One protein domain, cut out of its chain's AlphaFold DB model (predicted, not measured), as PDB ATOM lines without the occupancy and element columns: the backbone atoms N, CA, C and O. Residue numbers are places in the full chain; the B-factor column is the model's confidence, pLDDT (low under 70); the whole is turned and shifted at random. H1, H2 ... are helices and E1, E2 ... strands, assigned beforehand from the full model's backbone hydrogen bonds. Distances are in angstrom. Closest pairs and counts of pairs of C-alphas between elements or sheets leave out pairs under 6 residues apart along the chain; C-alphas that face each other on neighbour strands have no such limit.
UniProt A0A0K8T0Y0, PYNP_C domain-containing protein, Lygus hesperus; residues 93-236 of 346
ATOM      1  N   SER A  93      47.586 -26.677 -23.430       90.62
ATOM      2  CA  SER A  93      47.869 -27.461 -22.222       90.62
ATOM      3  C   SER A  93      48.065 -26.587 -20.974       90.62
ATOM      4  O   SER A  93      47.610 -26.976 -19.902       90.62
ATOM      5  N   ILE A  94      48.650 -25.390 -21.120       93.38
ATOM      6  CA  ILE A  94      48.970 -24.479 -20.007       93.38
ATOM      7  C   ILE A  94      47.711 -23.978 -19.272       93.38
ATOM      8  O   ILE A  94      47.677 -24.106 -18.055       93.38
ATOM      9  N   PRO A  95      46.666 -23.441 -19.938       89.38
ATOM     10  CA  PRO A  95      45.425 -23.059 -19.269       89.38
ATOM     11  C   PRO A  95      44.474 -24.241 -19.027       89.38
ATOM     12  O   PRO A  95      43.686 -24.192 -18.085       89.38
ATOM     13  N   LEU A  96      44.515 -25.299 -19.850       87.94
ATOM     14  CA  LEU A  96      43.566 -26.408 -19.726       87.94
ATOM     15  C   LEU A  96      43.826 -27.262 -18.482       87.94
ATOM     16  O   LEU A  96      42.870 -27.618 -17.797       87.94
ATOM     17  N   ALA A  97      45.086 -27.590 -18.181       93.25
ATOM     18  CA  ALA A  97      45.395 -28.455 -17.044       93.25
ATOM     19  C   ALA A  97      44.954 -27.834 -15.695       93.25
ATOM     20  O   ALA A  97      44.222 -28.499 -14.959       93.25
ATOM     21  N   PRO A  98      45.245 -26.549 -15.395       95.19
ATOM     22  CA  PRO A  98      44.711 -25.869 -14.215       95.19
ATOM     23  C   PRO A  98      43.189 -25.692 -14.227       95.19
ATOM     24  O   PRO A  98      42.566 -25.750 -13.170       95.19
ATOM     25  N   ALA A  99      42.566 -25.489 -15.394       88.56
ATOM     26  CA  ALA A  99      41.109 -25.386 -15.492       88.56
ATOM     27  C   ALA A  99      40.417 -26.707 -15.116       88.56
ATOM     28  O   ALA A  99      39.452 -26.702 -14.356       88.56
ATOM     29  N   LEU A 100      40.938 -27.842 -15.588       89.94
ATOM     30  CA  LEU A 100      40.466 -29.168 -15.184       89.94
ATOM     31  C   LEU A 100      40.695 -29.403 -13.680       89.94
ATOM     32  O   LEU A 100      39.785 -29.846 -12.979       89.94
ATOM     33  N   ALA A 101      41.864 -29.022 -13.159       94.94
ATOM     34  CA  ALA A 101      42.174 -29.120 -11.731       94.94
ATOM     35  C   ALA A 101      41.233 -28.285 -10.851       94.94
ATOM     36  O   ALA A 101      40.766 -28.755  -9.813       94.94
ATOM     37  N   ALA A 102      40.874 -27.078 -11.297       92.88
ATOM     38  CA  ALA A 102      39.906 -26.215 -10.621       92.88
ATOM     39  C   ALA A 102      38.498 -26.835 -10.548       92.88
ATOM     40  O   ALA A 102      37.707 -26.466  -9.679       92.88
ATOM     41  N   LEU A 103      38.195 -27.786 -11.437       91.25
ATOM     42  CA  LEU A 103      36.953 -28.561 -11.475       91.25
ATOM     43  C   LEU A 103      37.065 -29.902 -10.725       91.25
ATOM     44  O   LEU A 103      36.157 -30.732 -10.790       91.25
ATOM     45  N   GLY A 104      38.163 -30.125  -9.997       92.06
ATOM     46  CA  GLY A 104      38.390 -31.327  -9.197       92.06
ATOM     47  C   GLY A 104      38.855 -32.544 -10.001       92.06
ATOM     48  O   GLY A 104      38.795 -33.662  -9.486       92.06
ATOM     49  N   VAL A 105      39.301 -32.358 -11.246       92.25
ATOM     50  CA  VAL A 105      39.956 -33.403 -12.048       92.25
ATOM     51  C   VAL A 105      41.437 -33.466 -11.676       92.25
ATOM     52  O   VAL A 105      42.087 -32.433 -11.552       92.25
ATOM     53  N   LYS A 106      41.999 -34.667 -11.519       95.38
ATOM     54  CA  LYS A 106      43.438 -34.844 -11.279       95.38
ATOM     55  C   LYS A 106      44.182 -34.964 -12.611       95.38
ATOM     56  O   LYS A 106      43.835 -35.821 -13.422       95.38
ATOM     57  N   VAL A 107      45.186 -34.113 -12.838       95.50
ATOM     58  CA  VAL A 107      45.871 -33.966 -14.138       95.50
ATOM     59  C   VAL A 107      47.388 -34.189 -14.012       95.50
ATOM     60  O   VAL A 107      48.144 -33.228 -13.856       95.50
ATOM     61  N   PRO A 108      47.859 -35.449 -14.055       95.12
ATOM     62  CA  PRO A 108      49.282 -35.795 -14.050       95.12
ATOM     63  C   PRO A 108      49.886 -35.700 -15.459       95.12
ATOM     64  O   PRO A 108      50.226 -36.715 -16.065       95.12
ATOM     65  N   MET A 109      49.997 -34.483 -16.002       94.44
ATOM     66  CA  MET A 109      50.407 -34.285 -17.394       94.44
ATOM     67  C   MET A 109      51.912 -34.490 -17.578       94.44
ATOM     68  O   MET A 109      52.737 -33.701 -17.103       94.44
ATOM     69  N   LEU A 110      52.268 -35.509 -18.360       90.81
ATOM     70  CA  LEU A 110      53.611 -35.644 -18.920       90.81
ATOM     71  C   LEU A 110      53.642 -34.985 -20.295       90.81
ATOM     72  O   LEU A 110      52.855 -35.313 -21.185       90.81
ATOM     73  N   SER A 111      54.540 -34.018 -20.463       90.12
ATOM     74  CA  SER A 111      54.627 -33.224 -21.685       90.12
ATOM     75  C   SER A 111      56.010 -33.279 -22.322       90.12
ATOM     76  O   SER A 111      56.990 -33.703 -21.711       90.12
ATOM     77  N   GLY A 112      56.065 -32.858 -23.581       83.88
ATOM     78  CA  GLY A 112      57.276 -32.824 -24.387       83.88
ATOM     79  C   GLY A 112      57.907 -31.436 -24.470       83.88
ATOM     80  O   GLY A 112      57.281 -30.398 -24.204       83.88
ATOM     81  N   ARG A 113      59.173 -31.439 -24.881       87.94
ATOM     82  CA  ARG A 113      59.870 -30.257 -25.403       87.94
ATOM     83  C   ARG A 113      59.475 -30.028 -26.866       87.94
ATOM     84  O   ARG A 113      58.630 -30.748 -27.385       87.94
ATOM     85  N   GLY A 114      60.006 -28.980 -27.490       79.81
ATOM     86  CA  GLY A 114      59.822 -28.742 -28.919       79.81
ATOM     87  C   GLY A 114      60.161 -29.984 -29.736       79.81
ATOM     88  O   GLY A 114      61.068 -30.728 -29.365       79.81
ATOM     89  N   LEU A 115      59.374 -30.205 -30.786       69.31
ATOM     90  CA  LEU A 115      59.517 -31.319 -31.712       69.31
ATOM     91  C   LEU A 115      59.469 -30.765 -33.140       69.31
ATOM     92  O   LEU A 115      58.443 -30.222 -33.568       69.31
ATOM     93  N   ASP A 116      60.586 -30.879 -33.850       74.38
ATOM     94  CA  ASP A 116      60.868 -30.288 -35.155       74.38
ATOM     95  C   ASP A 116      60.595 -28.771 -35.180       74.38
ATOM     96  O   ASP A 116      61.327 -27.969 -34.596       74.38
ATOM     97  N   LEU A 117      59.522 -28.350 -35.849       80.12
ATOM     98  CA  LEU A 117      59.129 -26.947 -35.978       80.12
ATOM     99  C   LEU A 117      58.069 -26.531 -34.950       80.12
ATOM    100  O   LEU A 117      57.645 -25.375 -34.916       80.12
ATOM    101  N   THR A 118      57.614 -27.457 -34.107       79.69
ATOM    102  CA  THR A 118      56.587 -27.185 -33.100       79.69
ATOM    103  C   THR A 118      57.217 -26.871 -31.747       79.69
ATOM    104  O   THR A 118      58.147 -27.535 -31.297       79.69
ATOM    105  N   GLY A 119      56.715 -25.834 -31.074       82.12
ATOM    106  CA  GLY A 119      57.199 -25.460 -29.744       82.12
ATOM    107  C   GLY A 119      56.593 -26.341 -28.649       82.12
ATOM    108  O   GLY A 119      55.374 -26.522 -28.612       82.12
ATOM    109  N   GLY A 120      57.412 -26.811 -27.708       88.31
ATOM    110  CA  GLY A 120      56.982 -27.679 -26.608       88.31
ATOM    111  C   GLY A 120      56.310 -26.931 -25.462       88.31
ATOM    112  O   GLY A 120      56.569 -25.749 -25.233       88.31
ATOM    113  N   THR A 121      55.444 -27.611 -24.711       92.50
ATOM    114  CA  THR A 121      54.831 -27.036 -23.499       92.50
ATOM    115  C   THR A 121      55.874 -26.821 -22.406       92.50
ATOM    116  O   THR A 121      55.845 -25.790 -21.740       92.50
ATOM    117  N   LEU A 122      56.820 -27.755 -22.254       93.94
ATOM    118  CA  LEU A 122      57.856 -27.658 -21.224       93.94
ATOM    119  C   LEU A 122      58.778 -26.458 -21.441       93.94
ATOM    120  O   LEU A 122      59.027 -25.712 -20.503       93.94
ATOM    121  N   ASP A 123      59.209 -26.229 -22.683       93.44
ATOM    122  CA  ASP A 123      60.077 -25.093 -23.016       93.44
ATOM    123  C   ASP A 123      59.384 -23.748 -22.730       93.44
ATOM    124  O   ASP A 123      60.013 -22.804 -22.262       93.44
ATOM    125  N   LYS A 124      58.062 -23.667 -22.947       95.31
ATOM    126  CA  LYS A 124      57.265 -22.475 -22.612       95.31
ATOM    127  C   LYS A 124      57.201 -22.253 -21.101       95.31
ATOM    128  O   LYS A 124      57.332 -21.119 -20.657       95.31
ATOM    129  N   LEU A 125      56.998 -23.312 -20.313       96.88
ATOM    130  CA  LEU A 125      56.928 -23.214 -18.851       96.88
ATOM    131  C   LEU A 125      58.278 -22.850 -18.229       96.88
ATOM    132  O   LEU A 125      58.308 -22.097 -17.267       96.88
ATOM    133  N   GLU A 126      59.393 -23.294 -18.811       96.00
ATOM    134  CA  GLU A 126      60.742 -22.912 -18.364       96.00
ATOM    135  C   GLU A 126      61.082 -21.430 -18.609       96.00
ATOM    136  O   GLU A 126      62.080 -20.942 -18.083       96.00
ATOM    137  N   SER A 127      60.250 -20.680 -19.347       96.38
ATOM    138  CA  SER A 127      60.355 -19.211 -19.384       96.38
ATOM    139  C   SER A 127      59.978 -18.554 -18.052       96.38
ATOM    140  O   SER A 127      60.338 -17.403 -17.817       96.38
ATOM    141  N   ILE A 128      59.282 -19.278 -17.170       97.81
ATOM    142  CA  ILE A 128      58.926 -18.824 -15.830       97.81
ATOM    143  C   ILE A 128      60.125 -19.062 -14.897       97.81
ATOM    144  O   ILE A 128      60.512 -20.217 -14.684       97.81
ATOM    145  N   PRO A 129      60.706 -18.008 -14.294       97.38
ATOM    146  CA  PRO A 129      61.830 -18.163 -13.380       97.38
ATOM    147  C   PRO A 129      61.501 -19.101 -12.211       97.38
ATOM    148  O   PRO A 129      60.526 -18.900 -11.490       97.38
ATOM    149  N   GLY A 130      62.333 -20.128 -12.020       96.88
ATOM    150  CA  GLY A 130      62.185 -21.117 -10.946       96.88
ATOM    151  C   GLY A 130      61.273 -22.305 -11.268       96.88
ATOM    152  O   GLY A 130      61.237 -23.254 -10.489       96.88
ATOM    153  N   PHE A 131      60.578 -22.314 -12.410       98.06
ATOM    154  CA  PHE A 131      59.700 -23.428 -12.763       98.06
ATOM    155  C   PHE A 131      60.507 -24.699 -13.060       98.06
ATOM    156  O   PHE A 131      61.342 -24.730 -13.967       98.06
ATOM    157  N   ARG A 132      60.242 -25.781 -12.322       97.00
ATOM    158  CA  ARG A 132      60.901 -27.080 -12.499       97.00
ATOM    159  C   ARG A 132      59.998 -28.056 -13.241       97.00
ATOM    160  O   ARG A 132      58.955 -28.478 -12.747       97.00
ATOM    161  N   VAL A 133      60.463 -28.492 -14.408       95.06
ATOM    162  CA  VAL A 133      59.824 -29.571 -15.185       95.06
ATOM    163  C   VAL A 133      60.366 -30.960 -14.838       95.06
ATOM    164  O   VAL A 133      59.737 -31.960 -15.168       95.06
ATOM    165  N   ASN A 134      61.531 -31.038 -14.187       94.31
ATOM    166  CA  ASN A 134      62.130 -32.290 -13.727       94.31
ATOM    167  C   ASN A 134      61.883 -32.439 -12.223       94.31
ATOM    168  O   ASN A 134      62.468 -31.701 -11.430       94.31
ATOM    169  N   LEU A 135      61.029 -33.389 -11.856       92.75
ATOM    170  CA  LEU A 135      60.617 -33.661 -10.480       92.75
ATOM    171  C   LEU A 135      60.796 -35.153 -10.183       92.75
ATOM    172  O   LEU A 135      60.699 -35.994 -11.082       92.75
ATOM    173  N   SER A 136      61.080 -35.478  -8.926       93.56
ATOM    174  CA  SER A 136      61.052 -36.851  -8.419       93.56
ATOM    175  C   SER A 136      59.625 -37.409  -8.401       93.56
ATOM    176  O   SER A 136      58.648 -36.665  -8.496       93.56
ATOM    177  N   ILE A 137      59.490 -38.731  -8.281       91.62
ATOM    178  CA  ILE A 137      58.175 -39.388  -8.206       91.62
ATOM    179  C   ILE A 137      57.414 -38.879  -6.979       91.62
ATOM    180  O   ILE A 137      56.227 -38.584  -7.067       91.62
ATOM    181  N   GLU A 138      58.118 -38.707  -5.863       93.25
ATOM    182  CA  GLU A 138      57.583 -38.205  -4.603       93.25
ATOM    183  C   GLU A 138      57.042 -36.776  -4.753       93.25
ATOM    184  O   GLU A 138      55.921 -36.493  -4.331       93.25
ATOM    185  N   GLU A 139      57.794 -35.892  -5.417       95.25
ATOM    186  CA  GLU A 139      57.353 -34.521  -5.705       95.25
ATOM    187  C   GLU A 139      56.148 -34.488  -6.657       95.25
ATOM    188  O   GLU A 139      55.217 -33.710  -6.445       95.25
ATOM    189  N   LEU A 140      56.123 -35.343  -7.685       95.00
ATOM    190  CA  LEU A 140      54.987 -35.446  -8.612       95.00
ATOM    191  C   LEU A 140      53.718 -35.928  -7.898       95.00
ATOM    192  O   LEU A 140      52.633 -35.379  -8.111       95.00
ATOM    193  N   THR A 141      53.848 -36.926  -7.023       93.94
ATOM    194  CA  THR A 141      52.751 -37.404  -6.174       93.94
ATOM    195  C   THR A 141      52.263 -36.305  -5.231       93.94
ATOM    196  O   THR A 141      51.052 -36.123  -5.101       93.94
ATOM    197  N   ALA A 142      53.171 -35.532  -4.626       95.00
ATOM    198  CA  ALA A 142      52.807 -34.388  -3.791       95.00
ATOM    199  C   ALA A 142      52.017 -33.334  -4.585       95.00
ATOM    200  O   ALA A 142      50.929 -32.954  -4.159       95.00
ATOM    201  N   CYS A 143      52.469 -32.956  -5.789       95.62
ATOM    202  CA  CYS A 143      51.759 -31.998  -6.649       95.62
ATOM    203  C   CYS A 143      50.308 -32.435  -6.927       95.62
ATOM    204  O   CYS A 143      49.366 -31.659  -6.756       95.62
ATOM    205  N   ILE A 144      50.097 -33.700  -7.311       95.75
ATOM    206  CA  ILE A 144      48.746 -34.217  -7.589       95.75
ATOM    207  C   ILE A 144      47.874 -34.250  -6.337       95.75
ATOM    208  O   ILE A 144      46.678 -33.947  -6.413       95.75
ATOM    209  N   ASN A 145      48.439 -34.598  -5.187       94.06
ATOM    210  CA  ASN A 145      47.683 -34.638  -3.941       94.06
ATOM    211  C   ASN A 145      47.306 -33.229  -3.467       94.06
ATOM    212  O   ASN A 145      46.151 -33.017  -3.096       94.06
ATOM    213  N   GLU A 146      48.229 -32.270  -3.558       93.88
ATOM    214  CA  GLU A 146      48.067 -30.917  -3.022       93.88
ATOM    215  C   GLU A 146      47.267 -29.988  -3.942       93.88
ATOM    216  O   GLU A 146      46.246 -29.448  -3.518       93.88
ATOM    217  N   CYS A 147      47.678 -29.814  -5.203       94.19
ATOM    218  CA  CYS A 147      47.036 -28.870  -6.130       94.19
ATOM    219  C   CYS A 147      46.288 -29.547  -7.288       94.19
ATOM    220  O   CYS A 147      45.568 -28.888  -8.039       94.19
ATOM    221  N   GLY A 148      46.389 -30.875  -7.413       96.00
ATOM    222  CA  GLY A 148      45.622 -31.651  -8.389       96.00
ATOM    223  C   GLY A 148      46.204 -31.677  -9.797       96.00
ATOM    224  O   GLY A 148      45.617 -32.322 -10.662       96.00
ATOM    225  N   VAL A 149      47.342 -31.025 -10.038       97.50
ATOM    226  CA  VAL A 149      47.936 -30.911 -11.372       97.50
ATOM    227  C   VAL A 149      49.452 -30.765 -11.310       97.50
ATOM    228  O   VAL A 149      49.989 -30.098 -10.430       97.50
ATOM    229  N   PHE A 150      50.137 -31.349 -12.286       97.19
ATOM    230  CA  PHE A 150      51.489 -30.952 -12.666       97.19
ATOM    231  C   PHE A 150      51.618 -30.977 -14.186       97.19
ATOM    232  O   PHE A 150      50.874 -31.688 -14.867       97.19
ATOM    233  N   ILE A 151      52.607 -30.255 -14.713       96.94
ATOM    234  CA  ILE A 151      53.111 -30.457 -16.074       96.94
ATOM    235  C   ILE A 151      54.611 -30.726 -15.975       96.94
ATOM    236  O   ILE A 151      55.390 -29.832 -15.636       96.94
ATOM    237  N   ALA A 152      55.018 -31.963 -16.250       94.38
ATOM    238  CA  ALA A 152      56.383 -32.423 -16.016       94.38
ATOM    239  C   ALA A 152      56.973 -33.167 -17.218       94.38
ATOM    240  O   ALA A 152      56.266 -33.629 -18.115       94.38
ATOM    241  N   SER A 153      58.300 -33.262 -17.232       89.06
ATOM    242  CA  SER A 153      59.048 -34.049 -18.204       89.06
ATOM    243  C   SER A 153      59.106 -35.519 -17.784       89.06
ATOM    244  O   SER A 153      59.250 -35.804 -16.591       89.06
ATOM    245  N   PRO A 154      59.075 -36.465 -18.739       80.50
ATOM    246  CA  PRO A 154      59.534 -37.827 -18.492       80.50
ATOM    247  C   PRO A 154      60.944 -37.834 -17.878       80.50
ATOM    248  O   PRO A 154      61.830 -37.079 -18.288       80.50
ATOM    249  N   THR A 155      61.185 -38.703 -16.896       76.50
ATOM    250  CA  THR A 155      62.487 -38.819 -16.216       76.50
ATOM    251  C   THR A 155      63.151 -40.153 -16.543       76.50
ATOM    252  O   THR A 155      62.578 -41.009 -17.209       76.50
ATOM    253  N   ASN A 156      64.381 -40.376 -16.069       67.44
ATOM    254  CA  ASN A 156      65.058 -41.666 -16.277       67.44
ATOM    255  C   ASN A 156      64.353 -42.833 -15.565       67.44
ATOM    256  O   ASN A 156      64.643 -43.988 -15.865       67.44
ATOM    257  N   ASN A 157      63.431 -42.522 -14.651       71.06
ATOM    258  CA  ASN A 157      62.625 -43.486 -13.919       71.06
ATOM    259  C   ASN A 157      61.140 -43.411 -14.310       71.06
ATOM    260  O   ASN A 157      60.347 -44.102 -13.688       71.06
ATOM    261  N   LEU A 158      60.739 -42.600 -15.299       69.75
ATOM    262  CA  LEU A 158      59.343 -42.396 -15.704       69.75
ATOM    263  C   LEU A 158      59.264 -42.238 -17.226       69.75
ATOM    264  O   LEU A 158      59.712 -41.224 -17.756       69.75
ATOM    265  N   CYS A 159      58.686 -43.228 -17.914       61.50
ATOM    266  CA  CYS A 159      58.630 -43.291 -19.382       61.50
ATOM    267  C   CYS A 159      60.017 -43.142 -20.045       61.50
ATOM    268  O   CYS A 159      60.203 -42.380 -20.994       61.50
ATOM    269  N   THR A 160      61.008 -43.883 -19.540       69.81
ATOM    270  CA  THR A 160      62.427 -43.743 -19.902       69.81
ATOM    271  C   THR A 160      62.695 -43.944 -21.391       69.81
ATOM    272  O   THR A 160      63.466 -43.192 -21.986       69.81
ATOM    273  N   ALA A 161      62.035 -44.925 -22.010       53.97
ATOM    274  CA  ALA A 161      62.151 -45.160 -23.445       53.97
ATOM    275  C   ALA A 161      61.625 -43.977 -24.266       53.97
ATOM    276  O   ALA A 161      62.272 -43.570 -25.226       53.97
ATOM    277  N   ASP A 162      60.490 -43.396 -23.865       64.62
ATOM    278  CA  ASP A 162      59.909 -42.240 -24.551       64.62
ATOM    279  C   ASP A 162      60.847 -41.040 -24.493       64.62
ATOM    280  O   ASP A 162      61.157 -40.475 -25.533       64.62
ATOM    281  N   LYS A 163      61.428 -40.731 -23.326       70.50
ATOM    282  CA  LYS A 163      62.416 -39.650 -23.189       70.50
ATOM    283  C   LYS A 163      63.554 -39.757 -24.212       70.50
ATOM    284  O   LYS A 163      63.921 -38.762 -24.840       70.50
ATOM    285  N   VAL A 164      64.124 -40.955 -24.366       66.19
ATOM    286  CA  VAL A 164      65.226 -41.193 -25.308       66.19
ATOM    287  C   VAL A 164      64.715 -41.075 -26.740       66.19
ATOM    288  O   VAL A 164      65.236 -40.263 -27.503       66.19
ATOM    289  N   LEU A 165      63.665 -41.816 -27.100       59.81
ATOM    290  CA  LEU A 165      63.135 -41.834 -28.464       59.81
ATOM    291  C   LEU A 165      62.640 -40.451 -28.911       59.81
ATOM    292  O   LEU A 165      62.925 -40.051 -30.035       59.81
ATOM    293  N   TYR A 166      61.981 -39.689 -28.038       64.56
ATOM    294  CA  TYR A 166      61.506 -38.330 -28.303       64.56
ATOM    295  C   TYR A 166      62.659 -37.398 -28.692       64.56
ATOM    296  O   TYR A 166      62.558 -36.683 -29.686       64.56
ATOM    297  N   SER A 167      63.788 -37.462 -27.972       68.12
ATOM    298  CA  SER A 167      64.970 -36.636 -28.267       68.12
ATOM    299  C   SER A 167      65.598 -36.933 -29.632       68.12
ATOM    300  O   SER A 167      66.107 -36.027 -30.286       68.12
ATOM    301  N   PHE A 168      65.530 -38.188 -30.090       62.19
ATOM    302  CA  PHE A 168      65.992 -38.562 -31.422       62.19
ATOM    303  C   PHE A 168      64.961 -38.218 -32.494       62.19
ATOM    304  O   PHE A 168      65.354 -37.790 -33.576       62.19
ATOM    305  N   ARG A 169      63.656 -38.352 -32.222       62.47
ATOM    306  CA  ARG A 169      62.599 -38.016 -33.191       62.47
ATOM    307  C   ARG A 169      62.646 -36.554 -33.629       62.47
ATOM    308  O   ARG A 169      62.495 -36.284 -34.820       62.47
ATOM    309  N   ASP A 170      62.919 -35.660 -32.678       61.31
ATOM    310  CA  ASP A 170      63.048 -34.208 -32.874       61.31
ATOM    311  C   ASP A 170      64.052 -33.847 -33.976       61.31
ATOM    312  O   ASP A 170      63.792 -33.013 -34.838       61.31
ATOM    313  N   VAL A 171      65.182 -34.555 -34.012       63.62
ATOM    314  CA  VAL A 171      66.321 -34.212 -34.879       63.62
ATOM    315  C   VAL A 171      66.561 -35.204 -36.013       63.62
ATOM    316  O   VAL A 171      67.561 -35.122 -36.722       63.62
ATOM    317  N   THR A 172      65.638 -36.148 -36.203       65.19
ATOM    318  CA  THR A 172      65.694 -37.155 -37.278       65.19
ATOM    319  C   THR A 172      64.508 -37.087 -38.240       65.19
ATOM    320  O   THR A 172      64.387 -37.958 -39.099       65.19
ATOM    321  N   ALA A 173      63.665 -36.051 -38.131       59.03
ATOM    322  CA  ALA A 173      62.484 -35.825 -38.973       59.03
ATOM    323  C   ALA A 173      61.452 -36.975 -38.916       59.03
ATOM    324  O   ALA A 173      61.044 -37.514 -39.943       59.03
ATOM    325  N   THR A 174      61.035 -37.374 -37.705       53.62
ATOM    326  CA  THR A 174      60.098 -38.502 -37.480       53.62
ATOM    327  C   THR A 174      58.923 -38.156 -36.532       53.62
ATOM    328  O   THR A 174      58.550 -38.933 -35.645       53.62
ATOM    329  N   ALA A 175      58.335 -36.959 -36.678       47.56
ATOM    330  CA  ALA A 175      57.507 -36.311 -35.650       47.56
ATOM    331  C   ALA A 175      55.962 -36.316 -35.824       47.56
ATOM    332  O   ALA A 175      55.276 -36.082 -34.834       47.56
ATOM    333  N   ASP A 176      55.387 -36.609 -36.992       37.12
ATOM    334  CA  ASP A 176      54.009 -36.169 -37.324       37.12
ATOM    335  C   ASP A 176      52.840 -36.879 -36.592       37.12
ATOM    336  O   ASP A 176      52.817 -38.109 -36.496       37.12
ATOM    337  N   CYS A 177      51.827 -36.111 -36.143       38.00
ATOM    338  CA  CYS A 177      50.442 -36.526 -35.806       38.00
ATOM    339  C   CYS A 177      49.555 -35.257 -35.593       38.00
ATOM    340  O   CYS A 177      50.117 -34.174 -35.433       38.00
ATOM    341  N   ASP A 178      48.214 -35.344 -35.524       30.52
ATOM    342  CA  ASP A 178      47.271 -34.191 -35.415       30.52
ATOM    343  C   ASP A 178      46.258 -34.277 -34.232       30.52
ATOM    344  O   ASP A 178      45.864 -35.374 -33.835       30.52
ATOM    345  N   GLY A 179      45.744 -33.138 -33.706       29.42
ATOM    346  CA  GLY A 179      44.619 -33.126 -32.734       29.42
ATOM    347  C   GLY A 179      43.910 -31.781 -32.397       29.42
ATOM    348  O   GLY A 179      44.502 -30.718 -32.559       29.42
ATOM    349  N   LEU A 180      42.643 -31.865 -31.889       29.56
ATOM    350  CA  LEU A 180      42.024 -31.246 -30.656       29.56
ATOM    351  C   LEU A 180      40.536 -30.717 -30.731       29.56
ATOM    352  O   LEU A 180      40.337 -29.763 -31.462       29.56
ATOM    353  N   ILE A 181      39.584 -31.196 -29.850       42.56
ATOM    354  CA  ILE A 181      38.437 -30.519 -29.082       42.56
ATOM    355  C   ILE A 181      38.481 -30.939 -27.576       42.56
ATOM    356  O   ILE A 181      37.499 -31.370 -26.970       42.56
ATOM    357  N   VAL A 182      39.638 -30.985 -26.931       57.44
ATOM    358  CA  VAL A 182      39.786 -31.991 -25.853       57.44
ATOM    359  C   VAL A 182      39.172 -31.622 -24.484       57.44
ATOM    360  O   VAL A 182      38.770 -32.514 -23.751       57.44
ATOM    361  N   GLY A 183      38.996 -30.343 -24.136       52.69
ATOM    362  CA  GLY A 183      38.598 -29.945 -22.770       52.69
ATOM    363  C   GLY A 183      37.207 -30.412 -22.305       52.69
ATOM    364  O   GLY A 183      37.099 -31.137 -21.319       52.69
ATOM    365  N   GLY A 184      36.136 -30.015 -23.004       44.47
ATOM    366  CA  GLY A 184      34.766 -30.412 -22.626       44.47
ATOM    367  C   GLY A 184      34.546 -31.926 -22.687       44.47
ATOM    368  O   GLY A 184      33.830 -32.487 -21.862       44.47
ATOM    369  N   LYS A 185      35.259 -32.595 -23.598       67.56
ATOM    370  CA  LYS A 185      35.259 -34.053 -23.727       67.56
ATOM    371  C   LYS A 185      35.920 -34.740 -22.550       67.56
ATOM    372  O   LYS A 185      35.364 -35.702 -22.047       67.56
ATOM    373  N   LEU A 186      37.050 -34.232 -22.060       67.19
ATOM    374  CA  LEU A 186      37.673 -34.778 -20.853       67.19
ATOM    375  C   LEU A 186      36.756 -34.659 -19.634       67.19
ATOM    376  O   LEU A 186      36.689 -35.587 -18.836       67.19
ATOM    377  N   MET A 187      35.998 -33.568 -19.508       71.19
ATOM    378  CA  MET A 187      34.999 -33.423 -18.440       71.19
ATOM    379  C   MET A 187      33.875 -34.463 -18.550       71.19
ATOM    380  O   MET A 187      33.480 -35.043 -17.543       71.19
ATOM    381  N   SER A 188      33.394 -34.728 -19.766       68.62
ATOM    382  CA  SER A 188      32.392 -35.765 -20.042       68.62
ATOM    383  C   SER A 188      32.943 -37.181 -19.788       68.62
ATOM    384  O   SER A 188      32.368 -37.955 -19.025       68.62
ATOM    385  N   MET A 189      34.124 -37.498 -20.333       74.81
ATOM    386  CA  MET A 189      34.800 -38.799 -20.196       74.81
ATOM    387  C   MET A 189      35.215 -39.123 -18.757       74.81
ATOM    388  O   MET A 189      35.239 -40.291 -18.387       74.81
ATOM    389  N   SER A 190      35.522 -38.107 -17.946       73.38
ATOM    390  CA  SER A 190      35.825 -38.256 -16.512       73.38
ATOM    391  C   SER A 190      34.583 -38.313 -15.619       73.38
ATOM    392  O   SER A 190      34.703 -38.276 -14.397       73.38
ATOM    393  N   GLY A 191      33.377 -38.308 -16.200       80.12
ATOM    394  CA  GLY A 191      32.121 -38.310 -15.448       80.12
ATOM    395  C   GLY A 191      31.859 -37.032 -14.641       80.12
ATOM    396  O   GLY A 191      30.956 -37.009 -13.806       80.12
ATOM    397  N   LYS A 192      32.632 -35.959 -14.863       83.56
ATOM    398  CA  LYS A 192      32.469 -34.664 -14.179       83.56
ATOM    399  C   LYS A 192      31.450 -33.745 -14.854       83.56
ATOM    400  O   LYS A 192      30.986 -32.802 -14.220       83.56
ATOM    401  N   ALA A 193      31.097 -34.017 -16.108       79.81
ATOM    402  CA  ALA A 193      30.014 -33.372 -16.842       79.81
ATOM    403  C   ALA A 193      29.123 -34.429 -17.507       79.81
ATOM    404  O   ALA A 193      29.588 -35.515 -17.846       79.81
ATOM    405  N   LYS A 194      27.842 -34.119 -17.720       81.88
ATOM    406  CA  LYS A 194      26.884 -35.030 -18.371       81.88
ATOM    407  C   LYS A 194      27.117 -35.148 -19.875       81.88
ATOM    408  O   LYS A 194      26.726 -36.142 -20.477       81.88
ATOM    409  N   ASN A 195      27.665 -34.098 -20.483       76.50
ATOM    410  CA  ASN A 195      27.970 -34.003 -21.904       76.50
ATOM    411  C   ASN A 195      29.050 -32.941 -22.164       76.50
ATOM    412  O   ASN A 195      29.477 -32.214 -21.259       76.50
ATOM    413  N   ASP A 196      29.486 -32.859 -23.418       71.94
ATOM    414  CA  ASP A 196      30.558 -31.967 -23.848       71.94
ATOM    415  C   ASP A 196      30.183 -30.488 -23.679       71.94
ATOM    416  O   ASP A 196      31.042 -29.687 -23.306       71.94
ATOM    417  N   GLU A 197      28.924 -30.109 -23.926       73.94
ATOM    418  CA  GLU A 197      28.446 -28.727 -23.798       73.94
ATOM    419  C   GLU A 197      28.498 -28.241 -22.346       73.94
ATOM    420  O   GLU A 197      28.955 -27.129 -22.065       73.94
ATOM    421  N   GLU A 198      28.066 -29.082 -21.403       76.31
ATOM    422  CA  GLU A 198      28.191 -28.804 -19.976       76.31
ATOM    423  C   GLU A 198      29.663 -28.703 -19.567       76.31
ATOM    424  O   GLU A 198      30.041 -27.731 -18.908       76.31
ATOM    425  N   GLY A 199      30.507 -29.633 -20.024       74.25
ATOM    426  CA  GLY A 199      31.947 -29.599 -19.769       74.25
ATOM    427  C   GLY A 199      32.609 -28.314 -20.280       74.25
ATOM    428  O   GLY A 199      33.405 -27.697 -19.573       74.25
ATOM    429  N   GLN A 200      32.246 -27.856 -21.482       71.56
ATOM    430  CA  GLN A 200      32.731 -26.592 -22.043       71.56
ATOM    431  C   GLN A 200      32.292 -25.381 -21.213       71.56
ATOM    432  O   GLN A 200      33.101 -24.482 -20.977       71.56
ATOM    433  N   ARG A 201      31.034 -25.354 -20.753       77.56
ATOM    434  CA  ARG A 201      30.523 -24.279 -19.891       77.56
ATOM    435  C   ARG A 201      31.265 -24.232 -18.556       77.56
ATOM    436  O   ARG A 201      31.659 -23.151 -18.137       77.56
ATOM    437  N   MET A 202      31.503 -25.383 -17.927       80.62
ATOM    438  CA  MET A 202      32.243 -25.475 -16.662       80.62
ATOM    439  C   MET A 202      33.689 -24.984 -16.807       80.62
ATOM    440  O   MET A 202      34.164 -24.211 -15.978       80.62
ATOM    441  N   ILE A 203      34.380 -25.384 -17.882       72.25
ATOM    442  CA  ILE A 203      35.743 -24.913 -18.176       72.25
ATOM    443  C   ILE A 203      35.761 -23.399 -18.402       72.25
ATOM    444  O   ILE A 203      36.623 -22.706 -17.865       72.25
ATOM    445  N   ARG A 204      34.805 -22.874 -19.175       73.50
ATOM    446  CA  ARG A 204      34.670 -21.432 -19.404       73.50
ATOM    447  C   ARG A 204      34.493 -20.678 -18.089       73.50
ATOM    448  O   ARG A 204      35.197 -19.702 -17.862       73.50
ATOM    449  N   GLU A 205      33.615 -21.163 -17.217       80.38
ATOM    450  CA  GLU A 205      33.334 -20.529 -15.931       80.38
ATOM    451  C   GLU A 205      34.596 -20.395 -15.067       80.38
ATOM    452  O   GLU A 205      34.868 -19.313 -14.553       80.38
ATOM    453  N   VAL A 206      35.400 -21.458 -14.924       83.25
ATOM    454  CA  VAL A 206      36.622 -21.411 -14.093       83.25
ATOM    455  C   VAL A 206      37.741 -20.560 -14.689       83.25
ATOM    456  O   VAL A 206      38.604 -20.079 -13.953       83.25
ATOM    457  N   ILE A 207      37.739 -20.371 -16.009       73.50
ATOM    458  CA  ILE A 207      38.634 -19.429 -16.685       73.50
ATOM    459  C   ILE A 207      38.174 -17.995 -16.405       73.50
ATOM    460  O   ILE A 207      38.983 -17.165 -16.001       73.50
ATOM    461  N   GLU A 208      36.881 -17.710 -16.574       78.06
ATOM    462  CA  GLU A 208      36.307 -16.365 -16.426       78.06
ATOM    463  C   GLU A 208      36.300 -15.880 -14.968       78.06
ATOM    464  O   GLU A 208      36.517 -14.697 -14.715       78.06
ATOM    465  N   ASN A 209      36.111 -16.777 -13.995       88.38
ATOM    466  CA  ASN A 209      36.099 -16.431 -12.568       88.38
ATOM    467  C   ASN A 209      37.483 -16.494 -11.886       88.38
ATOM    468  O   ASN A 209      37.575 -16.283 -10.677       88.38
ATOM    469  N   GLY A 210      38.548 -16.811 -12.631       86.56
ATOM    470  CA  GLY A 210      39.926 -16.828 -12.133       86.56
ATOM    471  C   GLY A 210      40.342 -18.068 -11.331       86.56
ATOM    472  O   GLY A 210      41.509 -18.169 -10.954       86.56
ATOM    473  N   LYS A 211      39.465 -19.056 -11.100       92.75
ATOM    474  CA  LYS A 211      39.840 -20.299 -10.389       92.75
ATOM    475  C   LYS A 211      40.917 -21.100 -11.124       92.75
ATOM    476  O   LYS A 211      41.802 -21.661 -10.481       92.75
ATOM    477  N   ALA A 212      40.871 -21.134 -12.458       86.25
ATOM    478  CA  ALA A 212      41.910 -21.767 -13.271       86.25
ATOM    479  C   ALA A 212      43.265 -21.058 -13.105       86.25
ATOM    480  O   ALA A 212      44.302 -21.711 -13.016       86.25
ATOM    481  N   LEU A 213      43.254 -19.724 -13.010       92.75
ATOM    482  CA  LEU A 213      44.455 -18.919 -12.795       92.75
ATOM    483  C   LEU A 213      45.056 -19.155 -11.402       92.75
ATOM    484  O   LEU A 213      46.267 -19.313 -11.282       92.75
ATOM    485  N   GLU A 214      44.221 -19.271 -10.368       97.56
ATOM    486  CA  GLU A 214      44.684 -19.615  -9.017       97.56
ATOM    487  C   GLU A 214      45.281 -21.032  -8.959       97.56
ATOM    488  O   GLU A 214      46.331 -21.235  -8.350       97.56
ATOM    489  N   LYS A 215      44.688 -22.019  -9.650       97.44
ATOM    490  CA  LYS A 215      45.318 -23.351  -9.775       97.44
ATOM    491  C   LYS A 215      46.640 -23.307 -10.521       97.44
ATOM    492  O   LYS A 215      47.564 -24.020 -10.143       97.44
ATOM    493  N   PHE A 216      46.758 -22.464 -11.542       97.81
ATOM    494  CA  PHE A 216      48.024 -22.285 -12.238       97.81
ATOM    495  C   PHE A 216      49.095 -21.710 -11.300       97.81
ATOM    496  O   PHE A 216      50.220 -22.206 -11.283       97.81
ATOM    497  N   ARG A 217      48.734 -20.736 -10.453       98.19
ATOM    498  CA  ARG A 217      49.622 -20.177  -9.424       98.19
ATOM    499  C   ARG A 217      50.101 -21.231  -8.431       98.19
ATOM    500  O   ARG A 217      51.294 -21.307  -8.152       98.19
ATOM    501  N   GLU A 218      49.194 -22.047  -7.903       98.19
ATOM    502  CA  GLU A 218      49.558 -23.131  -6.984       98.19
ATOM    503  C   GLU A 218      50.467 -24.164  -7.645       98.19
ATOM    504  O   GLU A 218      51.469 -24.553  -7.054       98.19
ATOM    505  N   MET A 219      50.165 -24.561  -8.885       98.25
ATOM    506  CA  MET A 219      51.015 -25.460  -9.663       98.25
ATOM    507  C   MET A 219      52.427 -24.884  -9.831       98.25
ATOM    508  O   MET A 219      53.399 -25.594  -9.594       98.25
ATOM    509  N   MET A 220      52.555 -23.597 -10.177       98.25
ATOM    510  CA  MET A 220      53.857 -22.925 -10.268       98.25
ATOM    511  C   MET A 220      54.641 -23.037  -8.955       98.25
ATOM    512  O   MET A 220      55.802 -23.443  -8.974       98.25
ATOM    513  N   VAL A 221      54.006 -22.728  -7.820       98.25
ATOM    514  CA  VAL A 221      54.652 -22.793  -6.499       98.25
ATOM    515  C   VAL A 221      55.092 -24.216  -6.161       98.25
ATOM    516  O   VAL A 221      56.237 -24.425  -5.764       98.25
ATOM    517  N   GLN A 222      54.230 -25.207  -6.391       97.50
ATOM    518  CA  GLN A 222      54.558 -26.615  -6.144       97.50
ATOM    519  C   GLN A 222      55.695 -27.123  -7.038       97.50
ATOM    520  O   GLN A 222      56.525 -27.932  -6.627       97.50
ATOM    521  N   GLN A 223      55.795 -26.580  -8.250       97.88
ATOM    522  CA  GLN A 223      56.886 -26.862  -9.177       97.88
ATOM    523  C   GLN A 223      58.108 -25.948  -8.972       97.88
ATOM    524  O   GLN A 223      59.009 -25.946  -9.803       97.88
ATOM    525  N   GLY A 224      58.213 -25.237  -7.843       97.62
ATOM    526  CA  GLY A 224      59.434 -24.546  -7.409       97.62
ATOM    527  C   GLY A 224      59.524 -23.057  -7.740       97.62
ATOM    528  O   GLY A 224      60.550 -22.445  -7.445       97.62
ATOM    529  N   VAL A 225      58.482 -22.455  -8.318       98.31
ATOM    530  CA  VAL A 225      58.431 -21.001  -8.525       98.31
ATOM    531  C   VAL A 225      58.242 -20.301  -7.180       98.31
ATOM    532  O   VAL A 225      57.409 -20.702  -6.368       98.31
ATOM    533  N   ASP A 226      58.986 -19.220  -6.956       98.44
ATOM    534  CA  ASP A 226      58.818 -18.394  -5.762       98.44
ATOM    535  C   ASP A 226      57.366 -17.862  -5.660       98.44
ATOM    536  O   ASP A 226      56.825 -17.366  -6.656       98.44
ATOM    537  N   PRO A 227      56.700 -17.931  -4.487       98.19
ATOM    538  CA  PRO A 227      55.309 -17.497  -4.342       98.19
ATOM    539  C   PRO A 227      55.036 -16.045  -4.744       98.19
ATOM    540  O   PRO A 227      53.939 -15.750  -5.225       98.19
ATOM    541  N   VAL A 228      56.005 -15.141  -4.565       97.88
ATOM    542  CA  VAL A 228      55.894 -13.741  -4.993       97.88
ATOM    543  C   VAL A 228      55.954 -13.666  -6.512       97.88
ATOM    544  O   VAL A 228      55.087 -13.043  -7.114       97.88
ATOM    545  N   VAL A 229      56.901 -14.368  -7.142       97.94
ATOM    546  CA  VAL A 229      57.010 -14.450  -8.610       97.94
ATOM    547  C   VAL A 229      55.729 -15.024  -9.225       97.94
ATOM    548  O   VAL A 229      55.176 -14.442 -10.156       97.94
ATOM    549  N   ALA A 230      55.213 -16.124  -8.669       97.62
ATOM    550  CA  ALA A 230      53.968 -16.752  -9.109       97.62
ATOM    551  C   ALA A 230      52.769 -15.797  -8.987       97.62
ATOM    552  O   ALA A 230      51.935 -15.729  -9.890       97.62
ATOM    553  N   LYS A 231      52.685 -15.030  -7.891       97.62
ATOM    554  CA  LYS A 231      51.645 -14.014  -7.700       97.62
ATOM    555  C   LYS A 231      51.758 -12.896  -8.740       97.62
ATOM    556  O   LYS A 231      50.751 -12.586  -9.372       97.62
ATOM    557  N   THR A 232      52.957 -12.349  -8.953       97.62
ATOM    558  CA  THR A 232      53.204 -11.275  -9.928       97.62
ATOM    559  C   THR A 232      52.811 -11.703 -11.339       97.62
ATOM    560  O   THR A 232      52.158 -10.952 -12.056       97.62
ATOM    561  N   LEU A 233      53.147 -12.935 -11.731       96.62
ATOM    562  CA  LEU A 233      52.778 -13.496 -13.035       96.62
ATOM    563  C   LEU A 233      51.263 -13.620 -13.238       96.62
ATOM    564  O   LEU A 233      50.793 -13.493 -14.366       96.62
ATOM    565  N   CYS A 234      50.507 -13.896 -12.174       95.00
ATOM    566  CA  CYS A 234      49.059 -14.077 -12.256       95.00
ATOM    567  C   CYS A 234      48.276 -12.768 -12.130       95.00
ATOM    568  O   CYS A 234      47.239 -12.628 -12.774       95.00
ATOM    569  N   TYR A 235      48.729 -11.835 -11.291       95.81
ATOM    570  CA  TYR A 235      47.892 -10.720 -10.839       95.81
ATOM    571  C   TYR A 235      48.492  -9.331 -11.058       95.81
ATOM    572  O   TYR A 235      47.756  -8.353 -10.954       95.81
ATOM    573  N   ASP A 236      49.779  -9.241 -11.391       95.56
ATOM    574  CA  ASP A 236      50.484  -7.980 -11.617       95.56
ATOM    575  C   ASP A 236      51.086  -7.944 -13.044       95.56
ATOM    576  O   ASP A 236      50.609  -8.621 -13.962       95.56
TER     577      ASP A 236
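AT A GLANCE: This is residues 93 to 236 of the 346 residues of the protein "PYNP_C domain-containing protein" of Lygus hesperus (UniProt A0A0K8T0Y0). A short two-strand parallel sheet, E1 beside E2, sits in the middle between H1 on one side and H3 on the other, with H7 packed beside E2. H8 folds back along H7, while H5 and H6 pack together at one end of the domain, beyond H1; H4 lies far out towards the other end, and residues 172 to 181 lead back from it to H5. The printed part has 144 residues with eight named helices and two named strands, in the order H1 E1 H2 H3 E2 H4 H5 H6 H7 H8. It is mostly helix and compact, with a radius of gyration of the C-alphas of 15.8 A and spans of 42 by 36 by 28 A.

IN THESE COORDINATES: E1 is residues 107 to 110, 9.3 A long, and begins at C-alpha 107 (45.871, -33.966, -14.138). E2 is residues 149 to 152, 9.8 A long. H1 is residues 93 to 102, 14.1 A, from C-alpha 93 (47.869, -27.461, -22.222). H2 is residues 121 to 125, and H3 is residues 137 to 146, 14.2 A. H4, residues 160 to 171, is 18.2 A long, and H5 is residues 182 to 189. H6, residues 196 to 208, is 18.2 A, and H7, residues 211 to 222, is 16.6 A. H8 is residues 227 to 235, ending at C-alpha 235 (47.892, -10.720, -10.839).

HOW THE PARTS SIT: E1 and E2 are parallel neighbours at 3 degrees, with N 109 and O 150 at 3.1 A and N 152 and O 109 at 3.0 A. E1, H2 H3, E2 form a strand-helix-strand unit, two parallel neighbour strands with helices between them in the chain. The closest C-alphas of H3 and E2 are Cys 143 and Phe 150, 6.1 A apart; those of H1 and E2 are Ala 101 and Val 149, 6.0 A apart. H1 is the hub. It touches H7 about perpendicular, at 76 degrees, with C-alphas 99 and 212 closest at 4.3 A. It touches residues 203 to 207 of H6 alone, at 86 degrees, with C-alphas 99 and 203 closest at 6.0 A. H1 and H5 only just touch, with 3 pairs of C-alphas within 8 A, Leu 96 and Gly 183 closest at 6.8 A. H5 touches H6 at a steep tilt of 58 degrees, opposite ways, with C-alphas 184 and 199 closest at 4.1 A. H7 and H8 form a helical hairpin at a shallow tilt of 23 degrees, opposite ways, with C-alphas 217 and 230 closest at 5.5 A. H2 is close to H1 but not clearly touching, at 7.1 A between C-alphas 121 and 93. H4 touches no helix. Each O i to N i+4 pair is within hydrogen-bond range in H2, H3, H5, H6, H7 and H8, against 5 of 6 in H1 and 7 of 8 in H4.

THE WHOLE: The two C-alphas farthest apart, those of Thr 172 and Asn 209, are 43.8 A apart. The printed part has no cut, and its one long link joins H2 to H3. Mean pLDDT of the printed part is 82.6; 31 residues are under 70, among them residues 158 to 162 and 164 to 186.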